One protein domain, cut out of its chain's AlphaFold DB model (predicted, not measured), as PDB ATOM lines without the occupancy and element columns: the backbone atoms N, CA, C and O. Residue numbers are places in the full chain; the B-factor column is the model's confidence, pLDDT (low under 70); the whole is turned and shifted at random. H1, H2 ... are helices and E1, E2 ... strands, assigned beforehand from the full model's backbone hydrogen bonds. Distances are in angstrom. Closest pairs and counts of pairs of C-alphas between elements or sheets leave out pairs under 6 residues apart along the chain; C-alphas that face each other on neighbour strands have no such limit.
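AT A GLANCE: This is residues 5 to 20 and 34 to 114 of the 116 residues of an uncharacterized protein of Myxococcaceae bacterium (UniProt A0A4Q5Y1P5). A twisted sheet of four strands has helix H2 packed over one face along the strands, while the longer helix H3 packs on H2 by the E3 edge of the sheet. The short helix H1 follows directly on E1 and grazes the sheet mainly at E4, the loop of residues 38 to 50 swings out on the side of the sheet away from H2, and residues 58 to 63 stick out before H2. The printed part has 97 residues, with three named helices and four named strands in the order E1 H1 E2 E3 H2 H3 E4. The sheet order is E1 E4 E2 E3, antiparallel throughout, and the class is mixed, helices and strands. The whole is compact, with a radius of gyration of the C-alphas of 13.0 A and spans of 38 by 34 by 26 A.

HOW THE PARTS SIT: The inner strands are E4, residues 107 to 113, and E2, residues 34 to 37; N 37 and O 107 are within hydrogen-bond range at 2.9 A. The edge strand E1, residues 5 to 11, is antiparallel to E4, with N 7 and O 110 2.8 A apart. The other edge strand, E3, residues 51 to 56, forms a hairpin with E2, with N 34 and O 55 2.8 A apart. H2, residues 64 to 75, is on the sheet at a height over the sheet of 9.7 A, on a local plane fitted to just 6 C-alphas. It lies over E2, where 5 of its C-alphas fall, and only just not over E3, where 2 fall; on the local plane it runs along the strands, at 22 degrees to E2. H3, residues 87 to 99, only grazes the sheet; its closest C-alphas to E3 are those of Gly 88 and Tyr 53, 6.7 A apart. H2 touches H3 with residues 70 to 75 alone, the closest C-alphas being those of Leu 75 and Gly 89, 4.1 A apart; they run the same way at a tilt of 35.3 degrees, only just steep. E3, H2 with H3, and E4 form a split strand-helix-strand unit, two strands running the same way with E2 between them, and its crossover is right-handed. H1, residues 12 to 17, only grazes the sheet; it is close to H2 but not clearly touching, with C-alphas of Ile 12 and Ile 72 7.9 A apart. In H1, H2 and H3 every O i to N i+4 pair is within hydrogen-bond range.

IN THESE COORDINATES: E1 begins at C-alpha 5 (10.094, 13.150, 32.946) and is 18.2 A long. E4 is 20.5 A long and ends at C-alpha 113 (7.258, 15.769, 27.675). E3 measures 14.5 A, H2 16.3 A and H3 18.3 A; H1 and E2 are shorter.

THE WHOLE: The C-alphas of Gly 81 and Gly 114, the two farthest apart, are 38.3 A apart. Residues 21 to 33 are not printed, and C-alphas 20 and 34 are 21.2 A apart across this cut. The links E2 to E3 and H2 to H3 are long. Mean pLDDT of the printed part is 86.4; residues 58 to 62, 81 to 84 and 113 to 114 are under 70.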
ATOM      1  N   VAL A   5      10.281  13.331  31.504       77.75
ATOM      2  CA  VAL A   5      10.094  13.150  32.946       77.75
ATOM      3  C   VAL A   5       9.208  11.927  33.142       77.75
ATOM      4  O   VAL A   5       8.143  11.832  32.533       77.75
ATOM      5  N   TRP A   6       9.683  10.973  33.940       79.38
ATOM      6  CA  TRP A   6       8.948   9.764  34.303       79.38
ATOM      7  C   TRP A   6       8.351   9.931  35.699       79.38
ATOM      8  O   TRP A   6       9.063  10.289  36.635       79.38
ATOM      9  N   SER A   7       7.061   9.638  35.826       81.50
ATOM     10  CA  SER A   7       6.303   9.647  37.074       81.50
ATOM     11  C   SER A   7       5.987   8.215  37.496       81.50
ATOM     12  O   SER A   7       5.493   7.419  36.689       81.50
ATOM     13  N   GLY A   8       6.252   7.907  38.764       81.94
ATOM     14  CA  GLY A   8       6.146   6.571  39.350       81.94
ATOM     15  C   GLY A   8       7.482   6.114  39.958       81.94
ATOM     16  O   GLY A   8       8.355   6.954  40.191       81.94
ATOM     17  N   PRO A   9       7.655   4.809  40.228       88.06
ATOM     18  CA  PRO A   9       6.767   3.702  39.892       88.06
ATOM     19  C   PRO A   9       5.604   3.613  40.875       88.06
ATOM     20  O   PRO A   9       5.780   3.720  42.083       88.06
ATOM     21  N   PHE A  10       4.408   3.403  40.347       89.94
ATOM     22  CA  PHE A  10       3.203   3.252  41.143       89.94
ATOM     23  C   PHE A  10       2.806   1.786  41.190       89.94
ATOM     24  O   PHE A  10       2.521   1.195  40.145       89.94
ATOM     25  N   GLN A  11       2.768   1.185  42.377       94.50
ATOM     26  CA  GLN A  11       2.225  -0.160  42.500       94.50
ATOM     27  C   GLN A  11       0.718  -0.120  42.220       94.50
ATOM     28  O   GLN A  11      -0.008   0.713  42.766       94.50
ATOM     29  N   ILE A  12       0.226  -1.018  41.366       94.88
ATOM     30  CA  ILE A  12      -1.168  -0.969  40.901       94.88
ATOM     31  C   ILE A  12      -2.158  -1.134  42.060       94.88
ATOM     32  O   ILE A  12      -3.178  -0.448  42.092       94.88
ATOM     33  N   SER A  13      -1.858  -1.989  43.041       95.44
ATOM     34  CA  SER A  13      -2.700  -2.122  44.235       95.44
ATOM     35  C   SER A  13      -2.776  -0.835  45.055       95.44
ATOM     36  O   SER A  13      -3.835  -0.523  45.588       95.44
ATOM     37  N   GLU A  14      -1.680  -0.082  45.148       92.88
ATOM     38  CA  GLU A  14      -1.635   1.169  45.910       92.88
ATOM     39  C   GLU A  14      -2.404   2.280  45.195       92.88
ATOM     40  O   GLU A  14      -3.208   2.950  45.837       92.88
ATOM     41  N   LEU A  15      -2.247   2.404  43.867       90.06
ATOM     42  CA  LEU A  15      -3.044   3.325  43.043       90.06
ATOM     43  C   LEU A  15      -4.546   3.105  43.223       90.06
ATOM     44  O   LEU A  15      -5.315   4.058  43.303       90.06
ATOM     45  N   LEU A  16      -4.974   1.841  43.244       92.31
ATOM     46  CA  LEU A  16      -6.382   1.496  43.421       92.31
ATOM     47  C   LEU A  16      -6.851   1.753  44.855       92.31
ATOM     48  O   LEU A  16      -7.952   2.261  45.046       92.31
ATOM     49  N   ALA A  17      -6.025   1.441  45.857       93.31
ATOM     50  CA  ALA A  17      -6.359   1.666  47.262       93.31
ATOM     51  C   ALA A  17      -6.501   3.157  47.610       93.31
ATOM     52  O   ALA A  17      -7.258   3.513  48.509       93.31
ATOM     53  N   GLN A  18      -5.785   4.025  46.899       89.75
ATOM     54  CA  GLN A  18      -5.752   5.465  47.130       89.75
ATOM     55  C   GLN A  18      -6.438   6.262  46.005       89.75
ATOM     56  O   GLN A  18      -6.255   7.471  45.895       89.75
ATOM     57  N   CYS A  19      -7.302   5.633  45.201       87.50
ATOM     58  CA  CYS A  19      -7.873   6.269  44.009       87.50
ATOM     59  C   CYS A  19      -8.795   7.477  44.278       87.50
ATOM     60  O   CYS A  19      -9.099   8.231  43.359       87.50
ATOM     61  N   MET A  20      -9.215   7.671  45.532       88.25
ATOM     62  CA  MET A  20      -9.995   8.824  46.005       88.25
ATOM     63  C   MET A  20      -9.152   9.819  46.824       88.25
ATOM     64  O   MET A  20      -9.700  10.725  47.446       88.25
ATOM     65  N   TYR A  34       3.208   5.042  28.795       87.88
ATOM     66  CA  TYR A  34       3.182   4.314  30.062       87.88
ATOM     67  C   TYR A  34       3.841   2.955  29.904       87.88
ATOM     68  O   TYR A  34       3.816   2.352  28.827       87.88
ATOM     69  N   LEU A  35       4.435   2.484  30.992       90.88
ATOM     70  CA  LEU A  35       5.106   1.196  31.055       90.88
ATOM     71  C   LEU A  35       4.565   0.419  32.250       90.88
ATOM     72  O   LEU A  35       4.422   0.973  33.340       90.88
ATOM     73  N   VAL A  36       4.255  -0.855  32.020       94.12
ATOM     74  CA  VAL A  36       3.970  -1.830  33.071       94.12
ATOM     75  C   VAL A  36       5.188  -2.720  33.225       94.12
ATOM     76  O   VAL A  36       5.704  -3.247  32.237       94.12
ATOM     77  N   SER A  37       5.635  -2.882  34.458       95.38
ATOM     78  CA  SER A  37       6.848  -3.617  34.800       95.38
ATOM     79  C   SER A  37       6.603  -4.536  35.990       95.38
ATOM     80  O   SER A  37       5.615  -4.373  36.718       95.38
ATOM     81  N   ARG A  38       7.513  -5.483  36.198       95.69
ATOM     82  CA  ARG A  38       7.464  -6.353  37.369       95.69
ATOM     83  C   ARG A  38       8.069  -5.703  38.610       95.69
ATOM     84  O   ARG A  38       7.528  -5.885  39.694       95.69
ATOM     85  N   ASN A  39       9.168  -4.969  38.453       94.75
ATOM     86  CA  ASN A  39       9.927  -4.399  39.561       94.75
ATOM     87  C   ASN A  39       9.845  -2.871  39.533       94.75
ATOM     88  O   ASN A  39       9.908  -2.255  38.471       94.75
ATOM     89  N   ALA A  40       9.777  -2.247  40.707       90.00
ATOM     90  CA  ALA A  40       9.917  -0.801  40.834       90.00
ATOM     91  C   ALA A  40      11.285  -0.321  40.308       90.00
ATOM     92  O   ALA A  40      12.310  -0.957  40.550       90.00
ATOM     93  N   TRP A  41      11.312   0.839  39.649       85.25
ATOM     94  CA  TRP A  41      12.539   1.547  39.273       85.25
ATOM     95  C   TRP A  41      12.296   3.061  39.255       85.25
ATOM     96  O   TRP A  41      11.163   3.508  39.110       85.25
ATOM     97  N   THR A  42      13.359   3.857  39.354       79.06
ATOM     98  CA  THR A  42      13.294   5.325  39.293       79.06
ATOM     99  C   THR A  42      14.029   5.858  38.071       79.06
ATOM    100  O   THR A  42      15.131   5.409  37.766       79.06
ATOM    101  N   GLY A  43      13.471   6.878  37.415       78.06
ATOM    102  CA  GLY A  43      14.085   7.509  36.247       78.06
ATOM    103  C   GLY A  43      13.730   6.810  34.934       78.06
ATOM    104  O   GLY A  43      12.602   6.356  34.739       78.06
ATOM    105  N   SER A  44      14.677   6.776  33.994       81.62
ATOM    106  CA  SER A  44      14.434   6.154  32.685       81.62
ATOM    107  C   SER A  44      14.349   4.628  32.811       81.62
ATOM    108  O   SER A  44      15.153   4.057  33.540       81.62
ATOM    109  N   PRO A  45      13.413   3.961  32.109       81.94
ATOM    110  CA  PRO A  45      13.278   2.509  32.160       81.94
ATOM    111  C   PRO A  45      14.517   1.797  31.617       81.94
ATOM    112  O   PRO A  45      14.923   2.047  30.479       81.94
ATOM    113  N   GLY A  46      15.072   0.885  32.413       84.44
ATOM    114  CA  GLY A  46      16.102  -0.069  32.013       84.44
ATOM    115  C   GLY A  46      15.648  -1.523  32.172       84.44
ATOM    116  O   GLY A  46      14.479  -1.816  32.425       84.44
ATOM    117  N   SER A  47      16.567  -2.471  31.982       87.94
ATOM    118  CA  SER A  47      16.270  -3.909  32.084       87.94
ATOM    119  C   SER A  47      15.905  -4.358  33.502       87.94
ATOM    120  O   SER A  47      15.201  -5.348  33.667       87.94
ATOM    121  N   GLU A  48      16.359  -3.629  34.519       88.50
ATOM    122  CA  GLU A  48      16.137  -3.903  35.939       88.50
ATOM    123  C   GLU A  48      14.660  -3.864  36.351       88.50
ATOM    124  O   GLU A  48      14.262  -4.573  37.276       88.50
ATOM    125  N   CYS A  49      13.831  -3.092  35.638       88.81
ATOM    126  CA  CYS A  49      12.397  -3.051  35.916       88.81
ATOM    127  C   CYS A  49      11.648  -4.297  35.418       88.81
ATOM    128  O   CYS A  49      10.508  -4.520  35.821       88.81
ATOM    129  N   GLU A  50      12.270  -5.124  34.567       94.12
ATOM    130  CA  GLU A  50      11.608  -6.222  33.849       94.12
ATOM    131  C   GLU A  50      10.334  -5.720  33.134       94.12
ATOM    132  O   GLU A  50       9.208  -5.974  33.583       94.12
ATOM    133  N   PRO A  51      10.478  -4.955  32.036       93.75
ATOM    134  CA  PRO A  51       9.340  -4.349  31.360       93.75
ATOM    135  C   PRO A  51       8.443  -5.421  30.733       93.75
ATOM    136  O   PRO A  51       8.899  -6.269  29.968       93.75
ATOM    137  N   LEU A  52       7.144  -5.354  31.027       95.50
ATOM    138  CA  LEU A  52       6.143  -6.318  30.561       95.50
ATOM    139  C   LEU A  52       5.288  -5.757  29.424       95.50
ATOM    140  O   LEU A  52       4.861  -6.493  28.533       95.50
ATOM    141  N   TYR A  53       5.017  -4.453  29.447       94.44
ATOM    142  CA  TYR A  53       4.201  -3.801  28.431       94.44
ATOM    143  C   TYR A  53       4.521  -2.313  28.321       94.44
ATOM    144  O   TYR A  53       4.703  -1.637  29.328       94.44
ATOM    145  N   VAL A  54       4.510  -1.792  27.092       91.00
ATOM    146  CA  VAL A  54       4.609  -0.357  26.807       91.00
ATOM    147  C   VAL A  54       3.391   0.060  25.997       91.00
ATOM    148  O   VAL A  54       3.069  -0.553  24.978       91.00
ATOM    149  N   GLY A  55       2.722   1.115  26.449       88.50
ATOM    150  CA  GLY A  55       1.584   1.711  25.767       88.50
ATOM    151  C   GLY A  55       1.724   3.221  25.645       88.50
ATOM    152  O   GLY A  55       2.554   3.857  26.291       88.50
ATOM    153  N   SER A  56       0.915   3.819  24.780       83.88
ATOM    154  CA  SER A  56       0.842   5.271  24.632       83.88
ATOM    155  C   SER A  56      -0.528   5.684  24.109       83.88
ATOM    156  O   SER A  56      -1.281   4.872  23.560       83.88
ATOM    157  N   ASN A  57      -0.841   6.973  24.235       75.81
ATOM    158  CA  ASN A  57      -1.910   7.566  23.443       75.81
ATOM    159  C   ASN A  57      -1.385   7.971  22.065       75.81
ATOM    160  O   ASN A  57      -0.407   8.708  21.945       75.81
ATOM    161  N   THR A  58      -2.096   7.586  21.004       58.56
ATOM    162  CA  THR A  58      -1.858   8.113  19.657       58.56
ATOM    163  C   THR A  58      -2.211   9.604  19.628       58.56
ATOM    164  O   THR A  58      -3.388   9.936  19.529       58.56
ATOM    165  N   GLY A  59      -1.205  10.480  19.760       55.12
ATOM    166  CA  GLY A  59      -1.071  11.904  19.370       55.12
ATOM    167  C   GLY A  59      -2.178  12.945  19.646       55.12
ATOM    168  O   GLY A  59      -1.863  14.101  19.932       55.12
ATOM    169  N   LYS A  60      -3.457  12.582  19.543       57.25
ATOM    170  CA  LYS A  60      -4.624  13.476  19.529       57.25
ATOM    171  C   LYS A  60      -5.642  13.204  20.644       57.25
ATOM    172  O   LYS A  60      -6.530  14.023  20.846       57.25
ATOM    173  N   SER A  61      -5.547  12.078  21.357       64.62
ATOM    174  CA  SER A  61      -6.542  11.702  22.373       64.62
ATOM    175  C   SER A  61      -6.206  12.256  23.760       64.62
ATOM    176  O   SER A  61      -5.155  11.929  24.316       64.62
ATOM    177  N   GLN A  62      -7.147  13.011  24.342       69.31
ATOM    178  CA  GLN A  62      -7.097  13.474  25.739       69.31
ATOM    179  C   GLN A  62      -7.338  12.339  26.758       69.31
ATOM    180  O   GLN A  62      -7.293  12.555  27.960       69.31
ATOM    181  N   ARG A  63      -7.628  11.115  26.298       75.81
ATOM    182  CA  ARG A  63      -8.136  10.008  27.126       75.81
ATOM    183  C   ARG A  63      -7.029   9.160  27.757       75.81
ATOM    184  O   ARG A  63      -7.119   7.938  27.757       75.81
ATOM    185  N   PHE A  64      -5.924   9.770  28.186       82.00
ATOM    186  CA  PHE A  64      -4.762   9.013  28.676       82.00
ATOM    187  C   PHE A  64      -5.083   8.262  29.967       82.00
ATOM    188  O   PHE A  64      -4.916   7.046  30.016       82.00
ATOM    189  N   CYS A  65      -5.666   8.951  30.951       81.88
ATOM    190  CA  CYS A  65      -6.112   8.316  32.190       81.88
ATOM    191  C   CYS A  65      -7.197   7.261  31.941       81.88
ATOM    192  O   CYS A  65      -7.134   6.190  32.530       81.88
ATOM    193  N   THR A  66      -8.140   7.504  31.020       85.44
ATOM    194  CA  THR A  66      -9.138   6.490  30.625       85.44
ATOM    195  C   THR A  66      -8.467   5.236  30.083       85.44
ATOM    196  O   THR A  66      -8.828   4.139  30.476       85.44
ATOM    197  N   ARG A  67      -7.441   5.383  29.239       86.94
ATOM    198  CA  ARG A  67      -6.716   4.247  28.661       86.94
ATOM    199  C   ARG A  67      -5.912   3.468  29.704       86.94
ATOM    200  O   ARG A  67      -5.802   2.252  29.591       86.94
ATOM    201  N   ILE A  68      -5.361   4.153  30.707       88.31
ATOM    202  CA  ILE A  68      -4.769   3.507  31.888       88.31
ATOM    203  C   ILE A  68      -5.850   2.777  32.693       88.31
ATOM    204  O   ILE A  68      -5.622   1.651  33.119       88.31
ATOM    205  N   GLY A  69      -7.029   3.377  32.860       89.31
ATOM    206  CA  GLY A  69      -8.185   2.728  33.479       89.31
ATOM    207  C   GLY A  69      -8.576   1.439  32.754       89.31
ATOM    208  O   GLY A  69      -8.628   0.388  33.385       89.31
ATOM    209  N   ASP A  70      -8.741   1.498  31.430       90.19
ATOM    210  CA  ASP A  70      -9.039   0.335  30.582       90.19
ATOM    211  C   ASP A  70      -7.936  -0.732  30.692       90.19
ATOM    212  O   ASP A  70      -8.216  -1.920  30.809       90.19
ATOM    213  N   LEU A  71      -6.659  -0.325  30.702       92.94
ATOM    214  CA  LEU A  71      -5.530  -1.231  30.927       92.94
ATOM    215  C   LEU A  71      -5.651  -1.953  32.272       92.94
ATOM    216  O   LEU A  71      -5.457  -3.165  32.311       92.94
ATOM    217  N   ILE A  72      -5.911  -1.220  33.358       93.19
ATOM    218  CA  ILE A  72      -5.994  -1.774  34.714       93.19
ATOM    219  C   ILE A  72      -7.212  -2.694  34.841       93.19
ATOM    220  O   ILE A  72      -7.088  -3.762  35.440       93.19
ATOM    221  N   ALA A  73      -8.357  -2.322  34.263       92.81
ATOM    222  CA  ALA A  73      -9.553  -3.159  34.230       92.81
ATOM    223  C   ALA A  73      -9.274  -4.486  33.505       92.81
ATOM    224  O   ALA A  73      -9.448  -5.559  34.091       92.81
ATOM    225  N   ASP A  74      -8.731  -4.423  32.286       94.00
ATOM    226  CA  ASP A  74      -8.419  -5.616  31.501       94.00
ATOM    227  C   ASP A  74      -7.335  -6.479  32.172       94.00
ATOM    228  O   ASP A  74      -7.409  -7.706  32.159       94.00
ATOM    229  N   LEU A  75      -6.339  -5.853  32.806       95.31
ATOM    230  CA  LEU A  75      -5.292  -6.527  33.581       95.31
ATOM    231  C   LEU A  75      -5.864  -7.352  34.751       95.31
ATOM    232  O   LEU A  75      -5.296  -8.385  35.109       95.31
ATOM    233  N   HIS A  76      -6.991  -6.930  35.328       94.75
ATOM    234  CA  HIS A  76      -7.696  -7.665  36.384       94.75
ATOM    235  C   HIS A  76      -8.739  -8.658  35.849       94.75
ATOM    236  O   HIS A  76      -9.395  -9.333  36.639       94.75
ATOM    237  N   GLY A  77      -8.862  -8.811  34.527       92.06
ATOM    238  CA  GLY A  77      -9.789  -9.760  33.909       92.06
ATOM    239  C   GLY A  77     -11.176  -9.190  33.608       92.06
ATOM    240  O   GLY A  77     -12.066  -9.946  33.230       92.06
ATOM    241  N   PHE A  78     -11.385  -7.879  33.751       90.56
ATOM    242  CA  PHE A  78     -12.679  -7.237  33.500       90.56
ATOM    243  C   PHE A  78     -12.851  -6.834  32.029       90.56
ATOM    244  O   PHE A  78     -13.030  -5.659  31.730       90.56
ATOM    245  N   TYR A  79     -12.780  -7.799  31.110       85.88
ATOM    246  CA  TYR A  79     -12.892  -7.546  29.661       85.88
ATOM    247  C   TYR A  79     -13.944  -8.413  28.944       85.88
ATOM    248  O   TYR A  79     -14.110  -8.309  27.725       85.88
ATOM    249  N   ASP A  80     -14.677  -9.250  29.683       76.81
ATOM    250  CA  ASP A  80     -15.840  -9.980  29.175       76.81
ATOM    251  C   ASP A  80     -17.084  -9.070  29.242       76.81
ATOM    252  O   ASP A  80     -17.374  -8.491  30.286       76.81
ATOM    253  N   GLY A  81     -17.831  -8.917  28.137       66.19
ATOM    254  CA  GLY A  81     -19.066  -8.105  28.101       66.19
ATOM    255  C   GLY A  81     -19.094  -6.914  27.129       66.19
ATOM    256  O   GLY A  81     -20.107  -6.223  27.057       66.19
ATOM    257  N   GLY A  82     -18.041  -6.699  26.328       57.25
ATOM    258  CA  GLY A  82     -18.095  -5.848  25.125       57.25
ATOM    259  C   GLY A  82     -17.722  -4.367  25.285       57.25
ATOM    260  O   GLY A  82     -17.822  -3.619  24.312       57.25
ATOM    261  N   THR A  83     -17.259  -3.918  26.453       56.53
ATOM    262  CA  THR A  83     -16.719  -2.560  26.650       56.53
ATOM    263  C   THR A  83     -15.387  -2.605  27.400       56.53
ATOM    264  O   THR A  83     -15.233  -3.373  28.338       56.53
ATOM    265  N   GLY A  84     -14.420  -1.784  26.962       58.38
ATOM    266  CA  GLY A  84     -13.038  -1.804  27.465       58.38
ATOM    267  C   GLY A  84     -12.216  -2.915  26.807       58.38
ATOM    268  O   GLY A  84     -12.244  -4.064  27.223       58.38
ATOM    269  N   HIS A  85     -11.516  -2.600  25.712       78.06
ATOM    270  CA  HIS A  85     -10.618  -3.560  25.059       78.06
ATOM    271  C   HIS A  85      -9.215  -2.980  24.990       78.06
ATOM    272  O   HIS A  85      -8.757  -2.470  23.962       78.06
ATOM    273  N   HIS A  86      -8.520  -3.063  26.116       88.38
ATOM    274  CA  HIS A  86      -7.104  -2.788  26.172       88.38
ATOM    275  C   HIS A  86      -6.326  -4.086  25.934       88.38
ATOM    276  O   HIS A  86      -5.974  -4.817  26.857       88.38
ATOM    277  N   SER A  87      -5.961  -4.349  24.675       89.38
ATOM    278  CA  SER A  87      -5.214  -5.562  24.288       89.38
ATOM    279  C   SER A  87      -3.931  -5.799  25.104       89.38
ATOM    280  O   SER A  87      -3.524  -6.941  25.307       89.38
ATOM    281  N   GLY A  88      -3.297  -4.731  25.604       92.56
ATOM    282  CA  GLY A  88      -2.184  -4.831  26.548       92.56
ATOM    283  C   GLY A  88      -2.583  -5.398  27.913       92.56
ATOM    284  O   GLY A  88      -1.863  -6.232  28.447       92.56
ATOM    285  N   GLY A  89      -3.743  -5.005  28.444       94.50
ATOM    286  CA  GLY A  89      -4.247  -5.484  29.732       94.50
ATOM    287  C   GLY A  89      -4.604  -6.965  29.652       94.50
ATOM    288  O   GLY A  89      -4.160  -7.739  30.486       94.50
ATOM    289  N   GLN A  90      -5.241  -7.395  28.562       93.75
ATOM    290  CA  GLN A  90      -5.556  -8.811  28.311       93.75
ATOM    291  C   GLN A  90      -4.297  -9.688  28.212       93.75
ATOM    292  O   GLN A  90      -4.240 -10.796  28.752       93.75
ATOM    293  N   LYS A  91      -3.246  -9.193  27.542       95.19
ATOM    294  CA  LYS A  91      -1.950  -9.888  27.475       95.19
ATOM    295  C   LYS A  91      -1.283  -9.978  28.844       95.19
ATOM    296  O   LYS A  91      -0.758 -11.038  29.184       95.19
ATOM    297  N   LEU A  92      -1.311  -8.894  29.618       96.94
ATOM    298  CA  LEU A  92      -0.753  -8.874  30.966       96.94
ATOM    299  C   LEU A  92      -1.545  -9.768  31.923       96.94
ATOM    300  O   LEU A  92      -0.927 -10.484  32.697       96.94
ATOM    301  N   TRP A  93      -2.875  -9.812  31.827       96.31
ATOM    302  CA  TRP A  93      -3.709 -10.747  32.583       96.31
ATOM    303  C   TRP A  93      -3.277 -12.194  32.330       96.31
ATOM    304  O   TRP A  93      -3.023 -12.951  33.271       96.31
ATOM    305  N   LYS A  94      -3.101 -12.564  31.053       95.88
ATOM    306  CA  LYS A  94      -2.605 -13.893  30.675       95.88
ATOM    307  C   LYS A  94      -1.217 -14.154  31.263       95.88
ATOM    308  O   LYS A  94      -0.997 -15.217  31.834       95.88
ATOM    309  N   TRP A  95      -0.306 -13.187  31.164       97.69
ATOM    310  CA  TRP A  95       1.034 -13.295  31.742       97.69
ATOM    311  C   TRP A  95       0.992 -13.474  33.267       97.69
ATOM    312  O   TRP A  95       1.639 -14.382  33.782       97.69
ATOM    313  N   CYS A  96       0.198 -12.673  33.982       98.06
ATOM    314  CA  CYS A  96       0.002 -12.758  35.430       98.06
ATOM    315  C   CYS A  96      -0.499 -14.141  35.843       98.06
ATOM    316  O   CYS A  96       0.063 -14.759  36.748       98.06
ATOM    317  N   ARG A  97      -1.509 -14.659  35.138       97.12
ATOM    318  CA  ARG A  97      -2.041 -16.007  35.347       97.12
ATOM    319  C   ARG A  97      -0.971 -17.077  35.129       97.12
ATOM    320  O   ARG A  97      -0.774 -17.924  35.997       97.12
ATOM    321  N   ASP A  98      -0.275 -17.028  33.997       98.12
ATOM    322  CA  ASP A  98       0.707 -18.045  33.609       98.12
ATOM    323  C   ASP A  98       1.945 -18.029  34.542       98.12
ATOM    324  O   ASP A  98       2.545 -19.074  34.789       98.12
ATOM    325  N   ASN A  99       2.282 -16.873  35.132       97.88
ATOM    326  CA  ASN A  99       3.419 -16.691  36.048       97.88
ATOM    327  C   ASN A  99       3.035 -16.660  37.539       97.88
ATOM    328  O   ASN A  99       3.909 -16.478  38.386       97.88
ATOM    329  N   LYS A 100       1.751 -16.842  37.882       97.50
ATOM    330  CA  LYS A 100       1.227 -16.778  39.262       97.50
ATOM    331  C   LYS A 100       1.553 -15.458  39.983       97.50
ATOM    332  O   LYS A 100       1.838 -15.449  41.179       97.50
ATOM    333  N   VAL A 101       1.502 -14.342  39.258       97.69
ATOM    334  CA  VAL A 101       1.727 -12.991  39.794       97.69
ATOM    335  C   VAL A 101       0.387 -12.280  39.935       97.69
ATOM    336  O   VAL A 101      -0.372 -12.191  38.972       97.69
ATOM    337  N   HIS A 102       0.096 -11.746  41.122       97.44
ATOM    338  CA  HIS A 102      -1.103 -10.938  41.326       97.44
ATOM    339  C   HIS A 102      -1.003  -9.628  40.518       97.44
ATOM    340  O   HIS A 102       0.013  -8.944  40.638       97.44
ATOM    341  N   PRO A 103      -2.026  -9.221  39.743       96.94
ATOM    342  CA  PRO A 103      -1.925  -8.035  38.889       96.94
ATOM    343  C   PRO A 103      -1.618  -6.735  39.645       96.94
ATOM    344  O   PRO A 103      -0.836  -5.909  39.180       96.94
ATOM    345  N   GLY A 104      -2.157  -6.591  40.858       96.88
ATOM    346  CA  GLY A 104      -1.860  -5.466  41.751       96.88
ATOM    347  C   GLY A 104      -0.399  -5.368  42.221       96.88
ATOM    348  O   GLY A 104      -0.013  -4.325  42.732       96.88
ATOM    349  N   ALA A 105       0.412  -6.421  42.057       97.31
ATOM    350  CA  ALA A 105       1.838  -6.404  42.395       97.31
ATOM    351  C   ALA A 105       2.719  -5.803  41.286       97.31
ATOM    352  O   ALA A 105       3.910  -5.603  41.500       97.31
ATOM    353  N   LEU A 106       2.157  -5.541  40.103       96.94
ATOM    354  CA  LEU A 106       2.880  -4.877  39.024       96.94
ATOM    355  C   LEU A 106       2.973  -3.371  39.272       96.94
ATOM    356  O   LEU A 106       2.168  -2.785  40.003       96.94
ATOM    357  N   TYR A 107       3.931  -2.744  38.595       94.69
ATOM    358  CA  TYR A 107       4.156  -1.307  38.667       94.69
ATOM    359  C   TYR A 107       3.787  -0.627  37.357       94.69
ATOM    360  O   TYR A 107       4.132  -1.116  36.279       94.69
ATOM    361  N   LEU A 108       3.135   0.528  37.466       91.31
ATOM    362  CA  LEU A 108       2.829   1.438  36.375       91.31
ATOM    363  C   LEU A 108       3.702   2.692  36.490       91.31
ATOM    364  O   LEU A 108       3.840   3.272  37.564       91.31
ATOM    365  N   VAL A 109       4.225   3.161  35.366       87.12
ATOM    366  CA  VAL A 109       4.775   4.516  35.232       87.12
ATOM    367  C   VAL A 109       4.123   5.215  34.057       87.12
ATOM    368  O   VAL A 109       3.680   4.564  33.109       87.12
ATOM    369  N   GLY A 110       4.142   6.540  34.076       82.69
ATOM    370  CA  GLY A 110       3.863   7.359  32.904       82.69
ATOM    371  C   GLY A 110       5.008   8.324  32.646       82.69
ATOM    372  O   GLY A 110       5.699   8.722  33.577       82.69
ATOM    373  N   ASN A 111       5.213   8.714  31.395       79.75
ATOM    374  CA  ASN A 111       6.064   9.842  31.058       79.75
ATOM    375  C   ASN A 111       5.241  10.987  30.491       79.75
ATOM    376  O   ASN A 111       4.177  10.769  29.919       79.75
ATOM    377  N   GLU A 112       5.760  12.196  30.614       71.81
ATOM    378  CA  GLU A 112       5.301  13.337  29.837       71.81
ATOM    379  C   GLU A 112       6.498  14.090  29.261       71.81
ATOM    380  O   GLU A 112       7.627  14.025  29.765       71.81
ATOM    381  N   ARG A 113       6.272  14.795  28.148       60.66
ATOM    382  CA  ARG A 113       7.258  15.769  27.675       60.66
ATOM    383  C   ARG A 113       7.206  16.960  28.619       60.66
ATOM    384  O   ARG A 113       6.171  17.618  28.671       60.66
ATOM    385  N   GLY A 114       8.320  17.262  29.286       54.16
ATOM    386  CA  GLY A 114       8.445  18.498  30.049       54.16
ATOM    387  C   GLY A 114       8.111  19.702  29.165       54.16
ATOM    388  O   GLY A 114       8.710  19.884  28.095       54.16
TER     389      GLY A 114